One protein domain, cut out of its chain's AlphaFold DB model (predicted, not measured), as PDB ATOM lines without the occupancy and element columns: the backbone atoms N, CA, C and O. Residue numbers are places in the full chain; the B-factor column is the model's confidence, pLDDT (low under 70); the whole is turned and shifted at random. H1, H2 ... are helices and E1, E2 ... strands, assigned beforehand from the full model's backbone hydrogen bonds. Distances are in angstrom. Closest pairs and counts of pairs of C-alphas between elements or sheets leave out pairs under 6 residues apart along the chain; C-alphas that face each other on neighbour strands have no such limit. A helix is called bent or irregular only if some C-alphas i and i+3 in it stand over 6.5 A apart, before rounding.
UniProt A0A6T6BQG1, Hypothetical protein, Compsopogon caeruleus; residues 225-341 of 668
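AT A GLANCE: This is residues 225 to 341 of the 668 residues of the protein "Hypothetical protein" of Compsopogon caeruleus (UniProt A0A6T6BQG1). A helical hairpin, H3 and H4, makes one end of a long domain, and a small three-strand sheet, E2, E4 and E3, with the short helices H1 and H2 at its margin makes the other; between them lies the two-strand ladder E1 and E5, with H4 packed on E5. H5, H6 and the loop of residues 267 to 278 lie to one side of this middle part, and the long stretch of residues 306 to 321 leads from the hairpin back through it to H5. The printed part has 117 residues with six named helices and five named strands, in the order E1 E2 H1 H2 E3 E4 E5 H3 H4 H5 H6. Both sheets, E2 - E4 - E3 and E1 - E5, are antiparallel, and the class is mixed, helices and strands. The whole is compact, with a radius of gyration of the C-alphas of 14.5 A, and spans 46 by 31 by 21 A.

HOW THE PARTS SIT: E1, residues 225 to 227, is the antiparallel neighbour of E5, residues 262 to 266; N 225 and O 264 are 2.8 A apart, within hydrogen-bond range. E1 runs on into E2, residues 230 to 232, across a break of 2 residues, at 52 degrees. E2 is an edge strand beside the inner strand E4, residues 256 to 258, with N 231 and O 257 within hydrogen-bond range at 2.8 A. E3, residues 249 to 251, is the other edge strand and forms a hairpin with E4, where N 258 and O 249 are 2.8 A apart. H1, residues 233 to 239, and H2, residues 242 to 247, meet only through their link. H1 only grazes the sheet E2 E4 E3 with its residues 233 to 237, and H2 only grazes it with its residues 244 to 247. E2, H1 H2 and E3 form a split strand-helix-strand unit, two strands running the same way with another, E4, between them; its crossover is right-handed. H3, residues 279 to 292, touches H4, residues 294 to 305, at a shallow tilt of 17 degrees, opposite ways, as a helical hairpin; their closest C-alphas, of Leu 290 and Ala 297, are 5.2 A apart. The closest C-alphas of E5 and H4, those of Leu 265 and Cys 300, are 5.3 A apart. H5, residues 322 to 326, and H6, residues 330 to 336, are close but not clearly touching, with the closest C-alphas, of Ile 325 and Leu 336, 7.7 A apart. H6 is irregular: C-alphas 331 and 334 are 8.1 A apart. Every O i to N i+4 pair is within hydrogen-bond range in H2, H4 and H5, against 2 of 3 in H1, 6 of 10 in H3 and 0 of 3 in H6, where 3 of 4 O i to N i+3 pairs are within range.

IN THESE COORDINATES: E1 begins at C-alpha 225, (-12.323, -83.034, 26.494). E5 is 12.5 A long from first to last C-alpha. H3 is 20.6 A long and begins at C-alpha 279, (-26.038, -81.640, 23.852), while H4 is 16.6 A long. H1 measures 10.0 A, H6 9.7 A, H2 9.0 A and H5 6.0 A. E2 measures 7.0 A, E1 6.9 A, E3 6.4 A and E4 6.3 A. H6 ends at C-alpha 336, (-21.531, -75.301, 35.928).

THE WHOLE: The two C-alphas farthest apart, those of Lys 253 and Arg 291, are 47.3 A apart. The printed part has no cut. The links E5 to H3, of 12 residues, and H4 to H5, of 16, are long, and the other links are tight. Outside the named strands, residues 277 to 278 pair with residues 317 to 318, antiparallel, and residues 230 to 231 of E2 pair with residues 337 to 338, parallel. The mean pLDDT of the printed part is 92.2, and no printed residue is under 70.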
ATOM      1  N   PHE A 225     -12.267 -83.488  25.110       92.31
ATOM      2  CA  PHE A 225     -12.323 -83.034  26.494       92.31
ATOM      3  C   PHE A 225     -12.346 -84.239  27.429       92.31
ATOM      4  O   PHE A 225     -12.929 -85.268  27.101       92.31
ATOM      5  N   PHE A 226     -11.729 -84.127  28.602       89.75
ATOM      6  CA  PHE A 226     -11.715 -85.206  29.587       89.75
ATOM      7  C   PHE A 226     -11.869 -84.647  30.996       89.75
ATOM      8  O   PHE A 226     -11.156 -83.726  31.395       89.75
ATOM      9  N   GLY A 227     -12.788 -85.216  31.769       88.62
ATOM     10  CA  GLY A 227     -13.020 -84.794  33.143       88.62
ATOM     11  C   GLY A 227     -14.357 -85.269  33.688       88.62
ATOM     12  O   GLY A 227     -14.994 -86.152  33.119       88.62
ATOM     13  N   SER A 228     -14.760 -84.674  34.804       91.06
ATOM     14  CA  SER A 228     -15.974 -85.027  35.538       91.06
ATOM     15  C   SER A 228     -16.985 -83.891  35.495       91.06
ATOM     16  O   SER A 228     -16.660 -82.757  35.845       91.06
ATOM     17  N   THR A 229     -18.222 -84.222  35.142       93.25
ATOM     18  CA  THR A 229     -19.364 -83.309  35.239       93.25
ATOM     19  C   THR A 229     -19.776 -83.129  36.697       93.25
ATOM     20  O   THR A 229     -19.841 -84.102  37.455       93.25
ATOM     21  N   GLN A 230     -20.068 -81.889  37.090       94.12
ATOM     22  CA  GLN A 230     -20.576 -81.556  38.420       94.12
ATOM     23  C   GLN A 230     -22.103 -81.589  38.415       94.12
ATOM     24  O   GLN A 230     -22.729 -81.002  37.537       94.12
ATOM     25  N   VAL A 231     -22.695 -82.251  39.403       94.94
ATOM     26  CA  VAL A 231     -24.143 -82.419  39.553       94.94
ATOM     27  C   VAL A 231     -24.560 -81.995  40.958       94.94
ATOM     28  O   VAL A 231     -23.813 -82.217  41.918       94.94
ATOM     29  N   ASP A 232     -25.734 -81.381  41.098       93.25
ATOM     30  CA  ASP A 232     -26.304 -81.095  42.418       93.25
ATOM     31  C   ASP A 232     -26.522 -82.402  43.201       93.25
ATOM     32  O   ASP A 232     -27.132 -83.349  42.702       93.25
ATOM     33  N   LEU A 233     -25.995 -82.475  44.427       91.75
ATOM     34  CA  LEU A 233     -25.994 -83.712  45.211       91.75
ATOM     35  C   LEU A 233     -27.396 -84.145  45.657       91.75
ATOM     36  O   LEU A 233     -27.650 -85.345  45.764       91.75
ATOM     37  N   ASP A 234     -28.291 -83.204  45.960       91.50
ATOM     38  CA  ASP A 234     -29.650 -83.555  46.374       91.50
ATOM     39  C   ASP A 234     -30.440 -84.084  45.181       91.50
ATOM     40  O   ASP A 234     -31.158 -85.077  45.303       91.50
ATOM     41  N   MET A 235     -30.292 -83.436  44.022       92.31
ATOM     42  CA  MET A 235     -30.947 -83.893  42.804       92.31
ATOM     43  C   MET A 235     -30.382 -85.245  42.353       92.31
ATOM     44  O   MET A 235     -31.148 -86.143  42.013       92.31
ATOM     45  N   ALA A 236     -29.060 -85.441  42.426       91.44
ATOM     46  CA  ALA A 236     -28.418 -86.711  42.094       91.44
ATOM     47  C   ALA A 236     -28.988 -87.884  42.908       91.44
ATOM     48  O   ALA A 236     -29.391 -88.885  42.324       91.44
ATOM     49  N   LYS A 237     -29.120 -87.733  44.232       90.12
ATOM     50  CA  LYS A 237     -29.654 -88.780  45.127       90.12
ATOM     51  C   LYS A 237     -31.059 -89.255  44.777       90.12
ATOM     52  O   LYS A 237     -31.409 -90.397  45.062       90.12
ATOM     53  N   ASN A 238     -31.876 -88.363  44.221       90.31
ATOM     54  CA  ASN A 238     -33.278 -88.642  43.924       90.31
ATOM     55  C   ASN A 238     -33.503 -89.099  42.476       90.31
ATOM     56  O   ASN A 238     -34.542 -89.694  42.190       90.31
ATOM     57  N   HIS A 239     -32.566 -88.811  41.566       92.44
ATOM     58  CA  HIS A 239     -32.789 -88.941  40.120       92.44
ATOM     59  C   HIS A 239     -31.695 -89.702  39.359       92.44
ATOM     60  O   HIS A 239     -31.880 -90.002  38.178       92.44
ATOM     61  N   LEU A 240     -30.573 -90.036  40.002       91.81
ATOM     62  CA  LEU A 240     -29.517 -90.873  39.435       91.81
ATOM     63  C   LEU A 240     -29.453 -92.235  40.132       91.81
ATOM     64  O   LEU A 240     -29.954 -92.422  41.240       91.81
ATOM     65  N   ASP A 241     -28.835 -93.205  39.459       89.38
ATOM     66  CA  ASP A 241     -28.579 -94.522  40.037       89.38
ATOM     67  C   ASP A 241     -27.517 -94.410  41.148       89.38
ATOM     68  O   ASP A 241     -26.504 -93.733  40.942       89.38
ATOM     69  N   PRO A 242     -27.686 -95.092  42.297       85.81
ATOM     70  CA  PRO A 242     -26.665 -95.151  43.344       85.81
ATOM     71  C   PRO A 242     -25.265 -95.575  42.862       85.81
ATOM     72  O   PRO A 242     -24.264 -95.240  43.501       85.81
ATOM     73  N   ASP A 243     -25.153 -96.300  41.744       85.88
ATOM     74  CA  ASP A 243     -23.867 -96.666  41.143       85.88
ATOM     75  C   ASP A 243     -23.078 -95.454  40.607       85.88
ATOM     76  O   ASP A 243     -21.844 -95.482  40.609       85.88
ATOM     77  N   GLU A 244     -23.754 -94.362  40.223       86.00
ATOM     78  CA  GLU A 244     -23.097 -93.105  39.828       86.00
ATOM     79  C   GLU A 244     -22.413 -92.438  41.034       86.00
ATOM     80  O   GLU A 244     -21.309 -91.911  40.905       86.00
ATOM     81  N   GLU A 245     -23.006 -92.521  42.233       80.00
ATOM     82  CA  GLU A 245     -22.367 -92.040  43.470       80.00
ATOM     83  C   GLU A 245     -21.155 -92.891  43.850       80.00
ATOM     84  O   GLU A 245     -20.124 -92.362  44.262       80.00
ATOM     85  N   LYS A 246     -21.265 -94.215  43.688       80.69
ATOM     86  CA  LYS A 246     -20.200 -95.167  44.022       80.69
ATOM     87  C   LYS A 246     -18.932 -94.946  43.193       80.69
ATOM     88  O   LYS A 246     -17.832 -95.177  43.694       80.69
ATOM     89  N   HIS A 247     -19.087 -94.543  41.934       81.06
ATOM     90  CA  HIS A 247     -17.980 -94.312  41.003       81.06
ATOM     91  C   HIS A 247     -17.642 -92.825  40.803       81.06
ATOM     92  O   HIS A 247     -16.722 -92.508  40.044       81.06
ATOM     93  N   GLY A 248     -18.376 -91.931  41.465       83.00
ATOM     94  CA  GLY A 248     -18.123 -90.496  41.514       83.00
ATOM     95  C   GLY A 248     -17.433 -90.056  42.807       83.00
ATOM     96  O   GLY A 248     -16.987 -90.871  43.617       83.00
ATOM     97  N   VAL A 249     -17.351 -88.740  43.012       85.25
ATOM     98  CA  VAL A 249     -16.859 -88.140  44.261       85.25
ATOM     99  C   VAL A 249     -17.824 -87.102  44.797       85.25
ATOM    100  O   VAL A 249     -18.197 -86.144  44.122       85.25
ATOM    101  N   ILE A 250     -18.201 -87.282  46.061       85.75
ATOM    102  CA  ILE A 250     -19.086 -86.375  46.784       85.75
ATOM    103  C   ILE A 250     -18.246 -85.315  47.496       85.75
ATOM    104  O   ILE A 250     -17.490 -85.614  48.420       85.75
ATOM    105  N   VAL A 251     -18.449 -84.053  47.126       85.12
ATOM    106  CA  VAL A 251     -17.879 -82.900  47.828       85.12
ATOM    107  C   VAL A 251     -18.954 -82.319  48.740       85.12
ATOM    108  O   VAL A 251     -19.710 -81.420  48.373       85.12
ATOM    109  N   VAL A 252     -19.036 -82.860  49.962       80.38
ATOM    110  CA  VAL A 252     -20.110 -82.553  50.931       80.38
ATOM    111  C   VAL A 252     -20.225 -81.055  51.219       80.38
ATOM    112  O   VAL A 252     -21.332 -80.526  51.272       80.38
ATOM    113  N   LYS A 253     -19.089 -80.357  51.363       83.50
ATOM    114  CA  LYS A 253     -19.051 -78.916  51.664       83.50
ATOM    115  C   LYS A 253     -19.719 -78.068  50.575       83.50
ATOM    116  O   LYS A 253     -20.295 -77.033  50.886       83.50
ATOM    117  N   GLU A 254     -19.643 -78.513  49.326       84.38
ATOM    118  CA  GLU A 254     -20.174 -77.802  48.158       84.38
ATOM    119  C   GLU A 254     -21.538 -78.339  47.714       84.38
ATOM    120  O   GLU A 254     -22.158 -77.749  46.837       84.38
ATOM    121  N   ARG A 255     -22.015 -79.433  48.330       91.12
ATOM    122  CA  ARG A 255     -23.231 -80.166  47.936       91.12
ATOM    123  C   ARG A 255     -23.202 -80.599  46.465       91.12
ATOM    124  O   ARG A 255     -24.207 -80.524  45.769       91.12
ATOM    125  N   ARG A 256     -22.041 -81.076  46.006       92.50
ATOM    126  CA  ARG A 256     -21.820 -81.514  44.619       92.50
ATOM    127  C   ARG A 256     -21.455 -82.991  44.550       92.50
ATOM    128  O   ARG A 256     -20.665 -83.472  45.367       92.50
ATOM    129  N   LEU A 257     -21.990 -83.677  43.546       93.25
ATOM    130  CA  LEU A 257     -21.497 -84.959  43.057       93.25
ATOM    131  C   LEU A 257     -20.688 -84.714  41.780       93.25
ATOM    132  O   LEU A 257     -21.199 -84.172  40.806       93.25
ATOM    133  N   TRP A 258     -19.429 -85.132  41.779       93.19
ATOM    134  CA  TRP A 258     -18.606 -85.203  40.579       93.19
ATOM    135  C   TRP A 258     -18.793 -86.589  39.978       93.19
ATOM    136  O   TRP A 258     -18.412 -87.579  40.607       93.19
ATOM    137  N   LEU A 259     -19.397 -86.674  38.793       92.06
ATOM    138  CA  LEU A 259     -19.595 -87.954  38.116       92.06
ATOM    139  C   LEU A 259     -18.249 -88.598  37.763       92.06
ATOM    140  O   LEU A 259     -17.210 -87.932  37.705       92.06
ATOM    141  N   ARG A 260     -18.271 -89.904  37.480       89.50
ATOM    142  CA  ARG A 260     -17.100 -90.623  36.960       89.50
ATOM    143  C   ARG A 260     -16.498 -89.863  35.761       89.50
ATOM    144  O   ARG A 260     -17.269 -89.478  34.881       89.50
ATOM    145  N   PRO A 261     -15.164 -89.688  35.679       88.69
ATOM    146  CA  PRO A 261     -14.533 -89.030  34.540       88.69
ATOM    147  C   PRO A 261     -14.851 -89.708  33.208       88.69
ATOM    148  O   PRO A 261     -14.794 -90.939  33.107       88.69
ATOM    149  N   ARG A 262     -15.140 -88.907  32.180       90.38
ATOM    150  CA  ARG A 262     -15.415 -89.369  30.811       90.38
ATOM    151  C   ARG A 262     -14.671 -88.507  29.795       90.38
ATOM    152  O   ARG A 262     -14.347 -87.352  30.065       90.38
ATOM    153  N   GLY A 263     -14.375 -89.108  28.645       92.50
ATOM    154  CA  GLY A 263     -13.869 -88.402  27.474       92.50
ATOM    155  C   GLY A 263     -15.018 -87.994  26.560       92.50
ATOM    156  O   GLY A 263     -15.974 -88.753  26.407       92.50
ATOM    157  N   LEU A 264     -14.912 -86.824  25.941       97.25
ATOM    158  CA  LEU A 264     -15.882 -86.305  24.989       97.25
ATOM    159  C   LEU A 264     -15.162 -85.735  23.766       97.25
ATOM    160  O   LEU A 264     -14.522 -84.691  23.856       97.25
ATOM    161  N   LEU A 265     -15.279 -86.422  22.631       98.31
ATOM    162  CA  LEU A 265     -14.982 -85.897  21.304       98.31
ATOM    163  C   LEU A 265     -16.249 -85.223  20.764       98.31
ATOM    164  O   LEU A 265     -17.258 -85.895  20.567       98.31
ATOM    165  N   THR A 266     -16.212 -83.907  20.571       98.38
ATOM    166  CA  THR A 266     -17.399 -83.111  20.216       98.38
ATOM    167  C   THR A 266     -17.017 -81.863  19.438       98.38
ATOM    168  O   THR A 266     -15.930 -81.310  19.634       98.38
ATOM    169  N   SER A 267     -17.938 -81.372  18.613       97.69
ATOM    170  CA  SER A 267     -17.887 -79.994  18.126       97.69
ATOM    171  C   SER A 267     -18.216 -79.000  19.240       97.69
ATOM    172  O   SER A 267     -18.838 -79.344  20.246       97.69
ATOM    173  N   THR A 268     -17.781 -77.750  19.066       96.31
ATOM    174  CA  THR A 268     -18.055 -76.643  19.989       96.31
ATOM    175  C   THR A 268     -18.832 -75.539  19.264       96.31
ATOM    176  O   THR A 268     -18.479 -75.228  18.124       96.31
ATOM    177  N   PRO A 269     -19.859 -74.913  19.880       96.62
ATOM    178  CA  PRO A 269     -20.640 -73.873  19.200       96.62
ATOM    179  C   PRO A 269     -19.799 -72.652  18.795       96.62
ATOM    180  O   PRO A 269     -19.992 -72.040  17.744       96.62
ATOM    181  N   SER A 270     -18.817 -72.307  19.631       94.62
ATOM    182  CA  SER A 270     -17.835 -71.260  19.366       94.62
ATOM    183  C   SER A 270     -16.551 -71.546  20.134       94.62
ATOM    184  O   SER A 270     -16.568 -71.690  21.354       94.62
ATOM    185  N   ARG A 271     -15.409 -71.539  19.443       91.50
ATOM    186  CA  ARG A 271     -14.092 -71.759  20.068       91.50
ATOM    187  C   ARG A 271     -13.712 -70.687  21.093       91.50
ATOM    188  O   ARG A 271     -12.848 -70.932  21.927       91.50
ATOM    189  N   SER A 272     -14.295 -69.492  21.004       86.81
ATOM    190  CA  SER A 272     -13.970 -68.362  21.881       86.81
ATOM    191  C   SER A 272     -14.955 -68.207  23.037       86.81
ATOM    192  O   SER A 272     -14.543 -67.849  24.136       86.81
ATOM    193  N   LEU A 273     -16.241 -68.472  22.802       88.00
ATOM    194  CA  LEU A 273     -17.305 -68.241  23.787       88.00
ATOM    195  C   LEU A 273     -17.757 -69.535  24.469       88.00
ATOM    196  O   LEU A 273     -18.009 -69.572  25.676       88.00
ATOM    197  N   PHE A 274     -17.816 -70.615  23.694       91.12
ATOM    198  CA  PHE A 274     -18.395 -71.891  24.089       91.12
ATOM    199  C   PHE A 274     -17.470 -73.071  23.739       91.12
ATOM    200  O   PHE A 274     -17.904 -73.975  23.030       91.12
ATOM    201  N   PRO A 275     -16.199 -73.104  24.199       92.81
ATOM    202  CA  PRO A 275     -15.242 -74.158  23.841       92.81
ATOM    203  C   PRO A 275     -15.495 -75.460  24.624       92.81
ATOM    204  O   PRO A 275     -14.630 -75.937  25.353       92.81
ATOM    205  N   ARG A 276     -16.716 -75.993  24.540       94.38
ATOM    206  CA  ARG A 276     -17.201 -77.176  25.264       94.38
ATOM    207  C   ARG A 276     -18.425 -77.778  24.571       94.38
ATOM    208  O   ARG A 276     -19.019 -77.135  23.708       94.38
ATOM    209  N   GLY A 277     -18.790 -78.997  24.955       96.75
ATOM    210  CA  GLY A 277     -19.925 -79.706  24.367       96.75
ATOM    211  C   GLY A 277     -21.273 -79.198  24.881       96.75
ATOM    212  O   GLY A 277     -21.462 -79.075  26.093       96.75
ATOM    213  N   PHE A 278     -22.215 -78.978  23.965       97.69
ATOM    214  CA  PHE A 278     -23.624 -78.709  24.257       97.69
ATOM    215  C   PHE A 278     -24.495 -79.751  23.556       97.69
ATOM    216  O   PHE A 278     -24.390 -79.942  22.346       97.69
ATOM    217  N   PHE A 279     -25.338 -80.443  24.323       97.44
ATOM    218  CA  PHE A 279     -26.038 -81.640  23.852       97.44
ATOM    219  C   PHE A 279     -26.966 -81.356  22.664       97.44
ATOM    220  O   PHE A 279     -26.958 -82.094  21.680       97.44
ATOM    221  N   TRP A 280     -27.756 -80.281  22.744       97.81
ATOM    222  CA  TRP A 280     -28.730 -79.959  21.702       97.81
ATOM    223  C   TRP A 280     -28.096 -79.260  20.482       97.81
ATOM    224  O   TRP A 280     -28.577 -79.431  19.362       97.81
ATOM    225  N   ASP A 281     -26.991 -78.531  20.646       98.56
ATOM    226  CA  ASP A 281     -26.223 -77.970  19.530       98.56
ATOM    227  C   ASP A 281     -25.607 -79.084  18.668       98.56
ATOM    228  O   ASP A 281     -25.581 -78.996  17.437       98.56
ATOM    229  N   GLU A 282     -25.145 -80.164  19.311       98.50
ATOM    230  CA  GLU A 282     -24.368 -81.205  18.646       98.50
ATOM    231  C   GLU A 282     -25.136 -81.901  17.521       98.50
ATOM    232  O   GLU A 282     -24.567 -82.160  16.463       98.50
ATOM    233  N   GLY A 283     -26.441 -82.138  17.683       98.38
ATOM    234  CA  GLY A 283     -27.258 -82.691  16.600       98.38
ATOM    235  C   GLY A 283     -27.168 -81.874  15.311       98.38
ATOM    236  O   GLY A 283     -27.042 -82.446  14.229       98.38
ATOM    237  N   PHE A 284     -27.143 -80.544  15.421       98.75
ATOM    238  CA  PHE A 284     -27.011 -79.643  14.277       98.75
ATOM    239  C   PHE A 284     -25.588 -79.602  13.715       98.75
ATOM    240  O   PHE A 284     -25.424 -79.579  12.495       98.75
ATOM    241  N   HIS A 285     -24.560 -79.650  14.567       98.75
ATOM    242  CA  HIS A 285     -23.167 -79.763  14.115       98.75
ATOM    243  C   HIS A 285     -22.966 -81.016  13.260       98.75
ATOM    244  O   HIS A 285     -22.399 -80.967  12.163       98.75
ATOM    245  N   GLN A 286     -23.483 -82.143  13.753       98.69
ATOM    246  CA  GLN A 286     -23.265 -83.442  13.137       98.69
ATOM    247  C   GLN A 286     -24.002 -83.607  11.810       98.69
ATOM    248  O   GLN A 286     -23.549 -84.397  10.992       98.69
ATOM    249  N   LEU A 287     -25.055 -82.835  11.522       98.62
ATOM    250  CA  LEU A 287     -25.681 -82.838  10.194       98.62
ATOM    251  C   LEU A 287     -24.704 -82.403   9.090       98.62
ATOM    252  O   LEU A 287     -24.669 -83.028   8.029       98.62
ATOM    253  N   LEU A 288     -23.885 -81.372   9.334       98.44
ATOM    254  CA  LEU A 288     -22.887 -80.921   8.359       98.44
ATOM    255  C   LEU A 288     -21.651 -81.828   8.356       98.44
ATOM    256  O   LEU A 288     -21.172 -82.214   7.289       98.44
ATOM    257  N   ILE A 289     -21.159 -82.211   9.538       98.69
ATOM    258  CA  ILE A 289     -19.983 -83.088   9.649       98.69
ATOM    259  C   ILE A 289     -20.264 -84.437   8.998       98.69
ATOM    260  O   ILE A 289     -19.414 -84.922   8.267       98.69
ATOM    261  N   LEU A 290     -21.465 -84.997   9.157       97.81
ATOM    262  CA  LEU A 290     -21.873 -86.248   8.520       97.81
ATOM    263  C   LEU A 290     -21.735 -86.212   6.992       97.81
ATOM    264  O   LEU A 290     -21.305 -87.202   6.401       97.81
ATOM    265  N   ARG A 291     -22.082 -85.090   6.345       95.94
ATOM    266  CA  ARG A 291     -21.933 -84.937   4.886       95.94
ATOM    267  C   ARG A 291     -20.466 -84.904   4.467       95.94
ATOM    268  O   ARG A 291     -20.134 -85.395   3.395       95.94
ATOM    269  N   TRP A 292     -19.595 -84.362   5.313       97.62
ATOM    270  CA  TRP A 292     -18.165 -84.251   5.042       97.62
ATOM    271  C   TRP A 292     -17.369 -85.513   5.403       97.62
ATOM    272  O   TRP A 292     -16.546 -85.989   4.621       97.62
ATOM    273  N   ASP A 293     -17.562 -86.040   6.605       97.12
ATOM    274  CA  ASP A 293     -16.852 -87.181   7.173       97.12
ATOM    275  C   ASP A 293     -17.789 -87.984   8.084       97.12
ATOM    276  O   ASP A 293     -17.951 -87.723   9.280       97.12
ATOM    277  N   LYS A 294     -18.405 -89.007   7.485       95.56
ATOM    278  CA  LYS A 294     -19.323 -89.921   8.166       95.56
ATOM    279  C   LYS A 294     -18.691 -90.573   9.399       95.56
ATOM    280  O   LYS A 294     -19.354 -90.695  10.427       95.56
ATOM    281  N   ARG A 295     -17.429 -91.007   9.301       94.94
ATOM    282  CA  ARG A 295     -16.761 -91.740  10.381       94.94
ATOM    283  C   ARG A 295     -16.538 -90.829  11.582       94.94
ATOM    284  O   ARG A 295     -16.851 -91.227  12.702       94.94
ATOM    285  N   LEU A 296     -16.065 -89.609  11.341       97.19
ATOM    286  CA  LEU A 296     -15.889 -88.600  12.381       97.19
ATOM    287  C   LEU A 296     -17.215 -88.264  13.077       97.19
ATOM    288  O   LEU A 296     -17.258 -88.199  14.305       97.19
ATOM    289  N   ALA A 297     -18.304 -88.118  12.314       98.31
ATOM    290  CA  ALA A 297     -19.623 -87.868  12.892       98.31
ATOM    291  C   ALA A 297     -20.089 -89.018  13.798       98.31
ATOM    292  O   ALA A 297     -20.556 -88.792  14.915       98.31
ATOM    293  N   GLN A 298     -19.908 -90.267  13.356       98.00
ATOM    294  CA  GLN A 298     -20.233 -91.452  14.153       98.00
ATOM    295  C   GLN A 298     -19.406 -91.532  15.443       98.00
ATOM    296  O   GLN A 298     -19.948 -91.881  16.490       98.00
ATOM    297  N   GLU A 299     -18.117 -91.187  15.396       97.44
ATOM    298  CA  GLU A 299     -17.256 -91.143  16.585       97.44
ATOM    299  C   GLU A 299     -17.686 -90.055  17.577       97.44
ATOM    300  O   GLU A 299     -17.738 -90.331  18.776       97.44
ATOM    301  N   CYS A 300     -18.073 -88.865  17.103       98.56
ATOM    302  CA  CYS A 300     -18.614 -87.808  17.965       98.56
ATOM    303  C   CYS A 300     -19.932 -88.244  18.628       98.56
ATOM    304  O   CYS A 300     -20.086 -88.124  19.844       98.56
ATOM    305  N   ILE A 301     -20.861 -88.830  17.861       98.56
ATOM    306  CA  ILE A 301     -22.144 -89.337  18.378       98.56
ATOM    307  C   ILE A 301     -21.922 -90.427  19.438       98.56
ATOM    308  O   ILE A 301     -22.493 -90.357  20.527       98.56
ATOM    309  N   LEU A 302     -21.057 -91.411  19.162       98.06
ATOM    310  CA  LEU A 302     -20.707 -92.445  20.142       98.06
ATOM    311  C   LEU A 302     -20.042 -91.849  21.383       98.06
ATOM    312  O   LEU A 302     -20.314 -92.297  22.498       98.06
ATOM    313  N   SER A 303     -19.198 -90.827  21.211       98.19
ATOM    314  CA  SER A 303     -18.581 -90.144  22.340       98.19
ATOM    315  C   SER A 303     -19.624 -89.459  23.218       98.19
ATOM    316  O   SER A 303     -19.537 -89.592  24.437       98.19
ATOM    317  N   TRP A 304     -20.638 -88.812  22.638       98.12
ATOM    318  CA  TRP A 304     -21.764 -88.268  23.398       98.12
ATOM    319  C   TRP A 304     -22.544 -89.357  24.118       98.12
ATOM    320  O   TRP A 304     -22.726 -89.247  25.326       98.12
ATOM    321  N   PHE A 305     -22.927 -90.444  23.443       96.88
ATOM    322  CA  PHE A 305     -23.628 -91.570  24.078       96.88
ATOM    323  C   PHE A 305     -22.834 -92.209  25.215       96.88
ATOM    324  O   PHE A 305     -23.420 -92.641  26.209       96.88
ATOM    325  N   SER A 306     -21.502 -92.173  25.151       94.62
ATOM    326  CA  SER A 306     -20.650 -92.611  26.255       94.62
ATOM    327  C   SER A 306     -20.765 -91.732  27.506       94.62
ATOM    328  O   SER A 306     -20.399 -92.187  28.587       94.62
ATOM    329  N   THR A 307     -21.290 -90.505  27.402       94.75
ATOM    330  CA  THR A 307     -21.542 -89.604  28.543       94.75
ATOM    331  C   THR A 307     -22.894 -89.825  29.218       94.75
ATOM    332  O   THR A 307     -23.106 -89.297  30.310       94.75
ATOM    333  N   GLN A 308     -23.781 -90.633  28.621       96.00
ATOM    334  CA  GLN A 308     -25.090 -90.943  29.190       96.00
ATOM    335  C   GLN A 308     -24.939 -91.603  30.565       96.00
ATOM    336  O   GLN A 308     -24.123 -92.521  30.748       96.00
ATOM    337  N   THR A 309     -25.753 -91.177  31.525       94.88
ATOM    338  CA  THR A 309     -25.874 -91.884  32.804       94.88
ATOM    339  C   THR A 309     -26.610 -93.207  32.623       94.88
ATOM    340  O   THR A 309     -27.291 -93.452  31.619       94.88
ATOM    341  N   SER A 310     -26.520 -94.086  33.617       93.06
ATOM    342  CA  SER A 310     -27.286 -95.340  33.621       93.06
ATOM    343  C   SER A 310     -28.805 -95.128  33.498       93.06
ATOM    344  O   SER A 310     -29.474 -95.955  32.873       93.06
ATOM    345  N   THR A 311     -29.327 -94.009  34.018       93.88
ATOM    346  CA  THR A 311     -30.749 -93.628  33.964       93.88
ATOM    347  C   THR A 311     -31.212 -93.146  32.591       93.88
ATOM    348  O   THR A 311     -32.413 -93.110  32.346       93.88
ATOM    349  N   GLY A 312     -30.289 -92.813  31.683       95.56
ATOM    350  CA  GLY A 312     -30.604 -92.311  30.344       95.56
ATOM    351  C   GLY A 312     -30.459 -90.799  30.166       95.56
ATOM    352  O   GLY A 312     -30.641 -90.315  29.049       95.56
ATOM    353  N   TRP A 313     -30.094 -90.073  31.227       97.31
ATOM    354  CA  TRP A 313     -29.882 -88.627  31.205       97.31
ATOM    355  C   TRP A 313     -28.551 -88.246  30.547       97.31
ATOM    356  O   TRP A 313     -27.535 -88.930  30.706       97.31
ATOM    357  N   PHE A 314     -28.562 -87.108  29.850       96.56
ATOM    358  CA  PHE A 314     -27.373 -86.415  29.369       96.56
ATOM    359  C   PHE A 314     -27.272 -85.049  30.044       96.56
ATOM    360  O   PHE A 314     -28.200 -84.247  29.911       96.56
ATOM    361  N   PRO A 315     -26.150 -84.730  30.705       94.62
ATOM    362  CA  PRO A 315     -25.894 -83.358  31.108       94.62
ATOM    363  C   PRO A 315     -25.812 -82.461  29.869       94.62
ATOM    364  O   PRO A 315     -25.066 -82.759  28.929       94.62
ATOM    365  N   ARG A 316     -26.602 -81.382  29.868       94.31
ATOM    366  CA  ARG A 316     -26.803 -80.515  28.698       94.31
ATOM    367  C   ARG A 316     -25.545 -79.777  28.260       94.31
ATOM    368  O   ARG A 316     -25.352 -79.563  27.068       94.31
ATOM    369  N   GLU A 317     -24.703 -79.400  29.217       95.50
ATOM    370  CA  GLU A 317     -23.491 -78.617  29.002       95.50
ATOM    371  C   GLU A 317     -22.311 -79.329  29.673       95.50
ATOM    372  O   GLU A 317     -22.244 -79.478  30.894       95.50
ATOM    373  N   GLN A 318     -21.381 -79.820  28.858       94.31
ATOM    374  CA  GLN A 318     -20.292 -80.696  29.288       94.31
ATOM    375  C   GLN A 318     -19.027 -79.882  29.557       94.31
ATOM    376  O   GLN A 318     -18.160 -79.730  28.694       94.31
ATOM    377  N   VAL A 319     -18.909 -79.355  30.777       93.69
ATOM    378  CA  VAL A 319     -17.707 -78.647  31.244       93.69
ATOM    379  C   VAL A 319     -16.719 -79.655  31.836       93.69
ATOM    380  O   VAL A 319     -16.729 -79.933  33.036       93.69
ATOM    381  N   LEU A 320     -15.883 -80.246  30.981       91.06
ATOM    382  CA  LEU A 320     -14.992 -81.344  31.361       91.06
ATOM    383  C   LEU A 320     -13.536 -80.879  31.481       91.06
ATOM    384  O   LEU A 320     -12.921 -80.456  30.504       91.06
ATOM    385  N   GLY A 321     -12.975 -81.025  32.682       83.38
ATOM    386  CA  GLY A 321     -11.565 -80.749  32.964       83.38
ATOM    387  C   GLY A 321     -11.315 -79.357  33.547       83.38
ATOM    388  O   GLY A 321     -12.180 -78.483  33.538       83.38
ATOM    389  N   PHE A 322     -10.115 -79.161  34.096       76.88
ATOM    390  CA  PHE A 322      -9.763 -77.943  34.830       76.88
ATOM    391  C   PHE A 322      -9.815 -76.689  33.952       76.88
ATOM    392  O   PHE A 322     -10.392 -75.688  34.364       76.88
ATOM    393  N   ASP A 323      -9.279 -76.754  32.731       77.62
ATOM    394  CA  ASP A 323      -9.250 -75.602  31.824       77.62
ATOM    395  C   ASP A 323     -10.662 -75.155  31.422       77.62
ATOM    396  O   ASP A 323     -10.950 -73.960  31.412       77.62
ATOM    397  N   ALA A 324     -11.569 -76.105  31.166       85.00
ATOM    398  CA  ALA A 324     -12.961 -75.803  30.837       85.00
ATOM    399  C   ALA A 324     -13.701 -75.156  32.021       85.00
ATOM    400  O   ALA A 324     -14.451 -74.201  31.826       85.00
ATOM    401  N   ILE A 325     -13.455 -75.636  33.247       85.69
ATOM    402  CA  ILE A 325     -14.013 -75.056  34.479       85.69
ATOM    403  C   ILE A 325     -13.446 -73.650  34.718       85.69
ATOM    404  O   ILE A 325     -14.193 -72.723  35.020       85.69
ATOM    405  N   ALA A 326     -12.135 -73.467  34.561       82.00
ATOM    406  CA  ALA A 326     -11.463 -72.190  34.789       82.00
ATOM    407  C   ALA A 326     -11.854 -71.121  33.755       82.00
ATOM    408  O   ALA A 326     -11.933 -69.938  34.091       82.00
ATOM    409  N   ALA A 327     -12.112 -71.532  32.511       82.19
ATOM    410  CA  ALA A 327     -12.602 -70.662  31.447       82.19
ATOM    411  C   ALA A 327     -14.115 -70.384  31.535       82.19
ATOM    412  O   ALA A 327     -14.633 -69.582  30.754       82.19
ATOM    413  N   PHE A 328     -14.836 -71.029  32.459       87.81
ATOM    414  CA  PHE A 328     -16.282 -70.887  32.558       87.81
ATOM    415  C   PHE A 328     -16.675 -69.460  32.993       87.81
ATOM    416  O   PHE A 328     -16.091 -68.916  33.940       87.81
ATOM    417  N   PRO A 329     -17.653 -68.804  32.339       88.50
ATOM    418  CA  PRO A 329     -17.951 -67.410  32.643       88.50
ATOM    419  C   PRO A 329     -18.536 -67.229  34.052       88.50
ATOM    420  O   PRO A 329     -19.589 -67.771  34.383       88.50
ATOM    421  N   ARG A 330     -17.898 -66.380  34.871       87.31
ATOM    422  CA  ARG A 330     -18.281 -66.158  36.283       87.31
ATOM    423  C   ARG A 330     -19.732 -65.715  36.491       87.31
ATOM    424  O   ARG A 330     -20.346 -66.072  37.485       87.31
ATOM    425  N   HIS A 331     -20.290 -64.928  35.570       84.12
ATOM    426  CA  HIS A 331     -21.658 -64.405  35.697       84.12
ATOM    427  C   HIS A 331     -22.742 -65.486  35.523       84.12
ATOM    428  O   HIS A 331     -23.866 -65.289  35.972       84.12
ATOM    429  N   VAL A 332     -22.399 -66.636  34.934       85.88
ATOM    430  CA  VAL A 332     -23.289 -67.798  34.776       85.88
ATOM    431  C   VAL A 332     -22.750 -69.046  35.475       85.88
ATOM    432  O   VAL A 332     -23.234 -70.136  35.212       85.88
ATOM    433  N   GLU A 333     -21.803 -68.917  36.412       87.75
ATOM    434  CA  GLU A 333     -21.141 -70.044  37.104       87.75
ATOM    435  C   GLU A 333     -22.117 -71.045  37.749       87.75
ATOM    436  O   GLU A 333     -21.804 -72.223  37.888       87.75
ATOM    437  N   HIS A 334     -23.332 -70.611  38.086       86.19
ATOM    438  CA  HIS A 334     -24.389 -71.494  38.579       86.19
ATOM    439  C   HIS A 334     -24.798 -72.595  37.578       86.19
ATOM    440  O   HIS A 334     -25.270 -73.637  38.015       86.19
ATOM    441  N   LEU A 335     -24.576 -72.402  36.271       89.25
ATOM    442  CA  LEU A 335     -24.807 -73.403  35.220       89.25
ATOM    443  C   LEU A 335     -23.701 -74.464  35.142       89.25
ATOM    444  O   LEU A 335     -23.868 -75.471  34.464       89.25
ATOM    445  N   LEU A 336     -22.580 -74.283  35.847       92.44
ATOM    446  CA  LEU A 336     -21.531 -75.301  35.928       92.44
ATOM    447  C   LEU A 336     -22.035 -76.580  36.612       92.44
ATOM    448  O   LEU A 336     -21.615 -77.684  36.266       92.44
ATOM    449  N   VAL A 337     -22.930 -76.424  37.593       94.06
ATOM    450  CA  VAL A 337     -23.556 -77.534  38.312       94.06
ATOM    451  C   VAL A 337     -24.816 -77.943  37.561       94.06
ATOM    452  O   VAL A 337     -25.762 -77.171  37.435       94.06
ATOM    453  N   GLN A 338     -24.814 -79.166  37.050       94.88
ATOM    454  CA  GLN A 338     -25.901 -79.718  36.256       94.88
ATOM    455  C   GLN A 338     -27.011 -80.280  37.160       94.88
ATOM    456  O   GLN A 338     -26.749 -80.796  38.249       94.88
ATOM    457  N   ASP A 339     -28.252 -80.215  36.680       93.94
ATOM    458  CA  ASP A 339     -29.428 -80.787  37.338       93.94
ATOM    459  C   ASP A 339     -29.933 -81.999  36.523       93.94
ATOM    460  O   ASP A 339     -30.301 -81.829  35.357       93.94
ATOM    461  N   PRO A 340     -29.967 -83.216  37.101       95.00
ATOM    462  CA  PRO A 340     -30.385 -84.441  36.426       95.00
ATOM    463  C   PRO A 340     -31.884 -84.522  36.127       95.00
ATOM    464  O   PRO A 340     -32.329 -85.504  35.541       95.00
ATOM    465  N   THR A 341     -32.674 -83.523  36.523       94.19
ATOM    466  CA  THR A 341     -34.083 -83.374  36.134       94.19
ATOM    467  C   THR A 341     -34.255 -82.516  34.880       94.19
ATOM    468  O   THR A 341     -35.290 -82.604  34.211       94.19
TER     469      THR A 341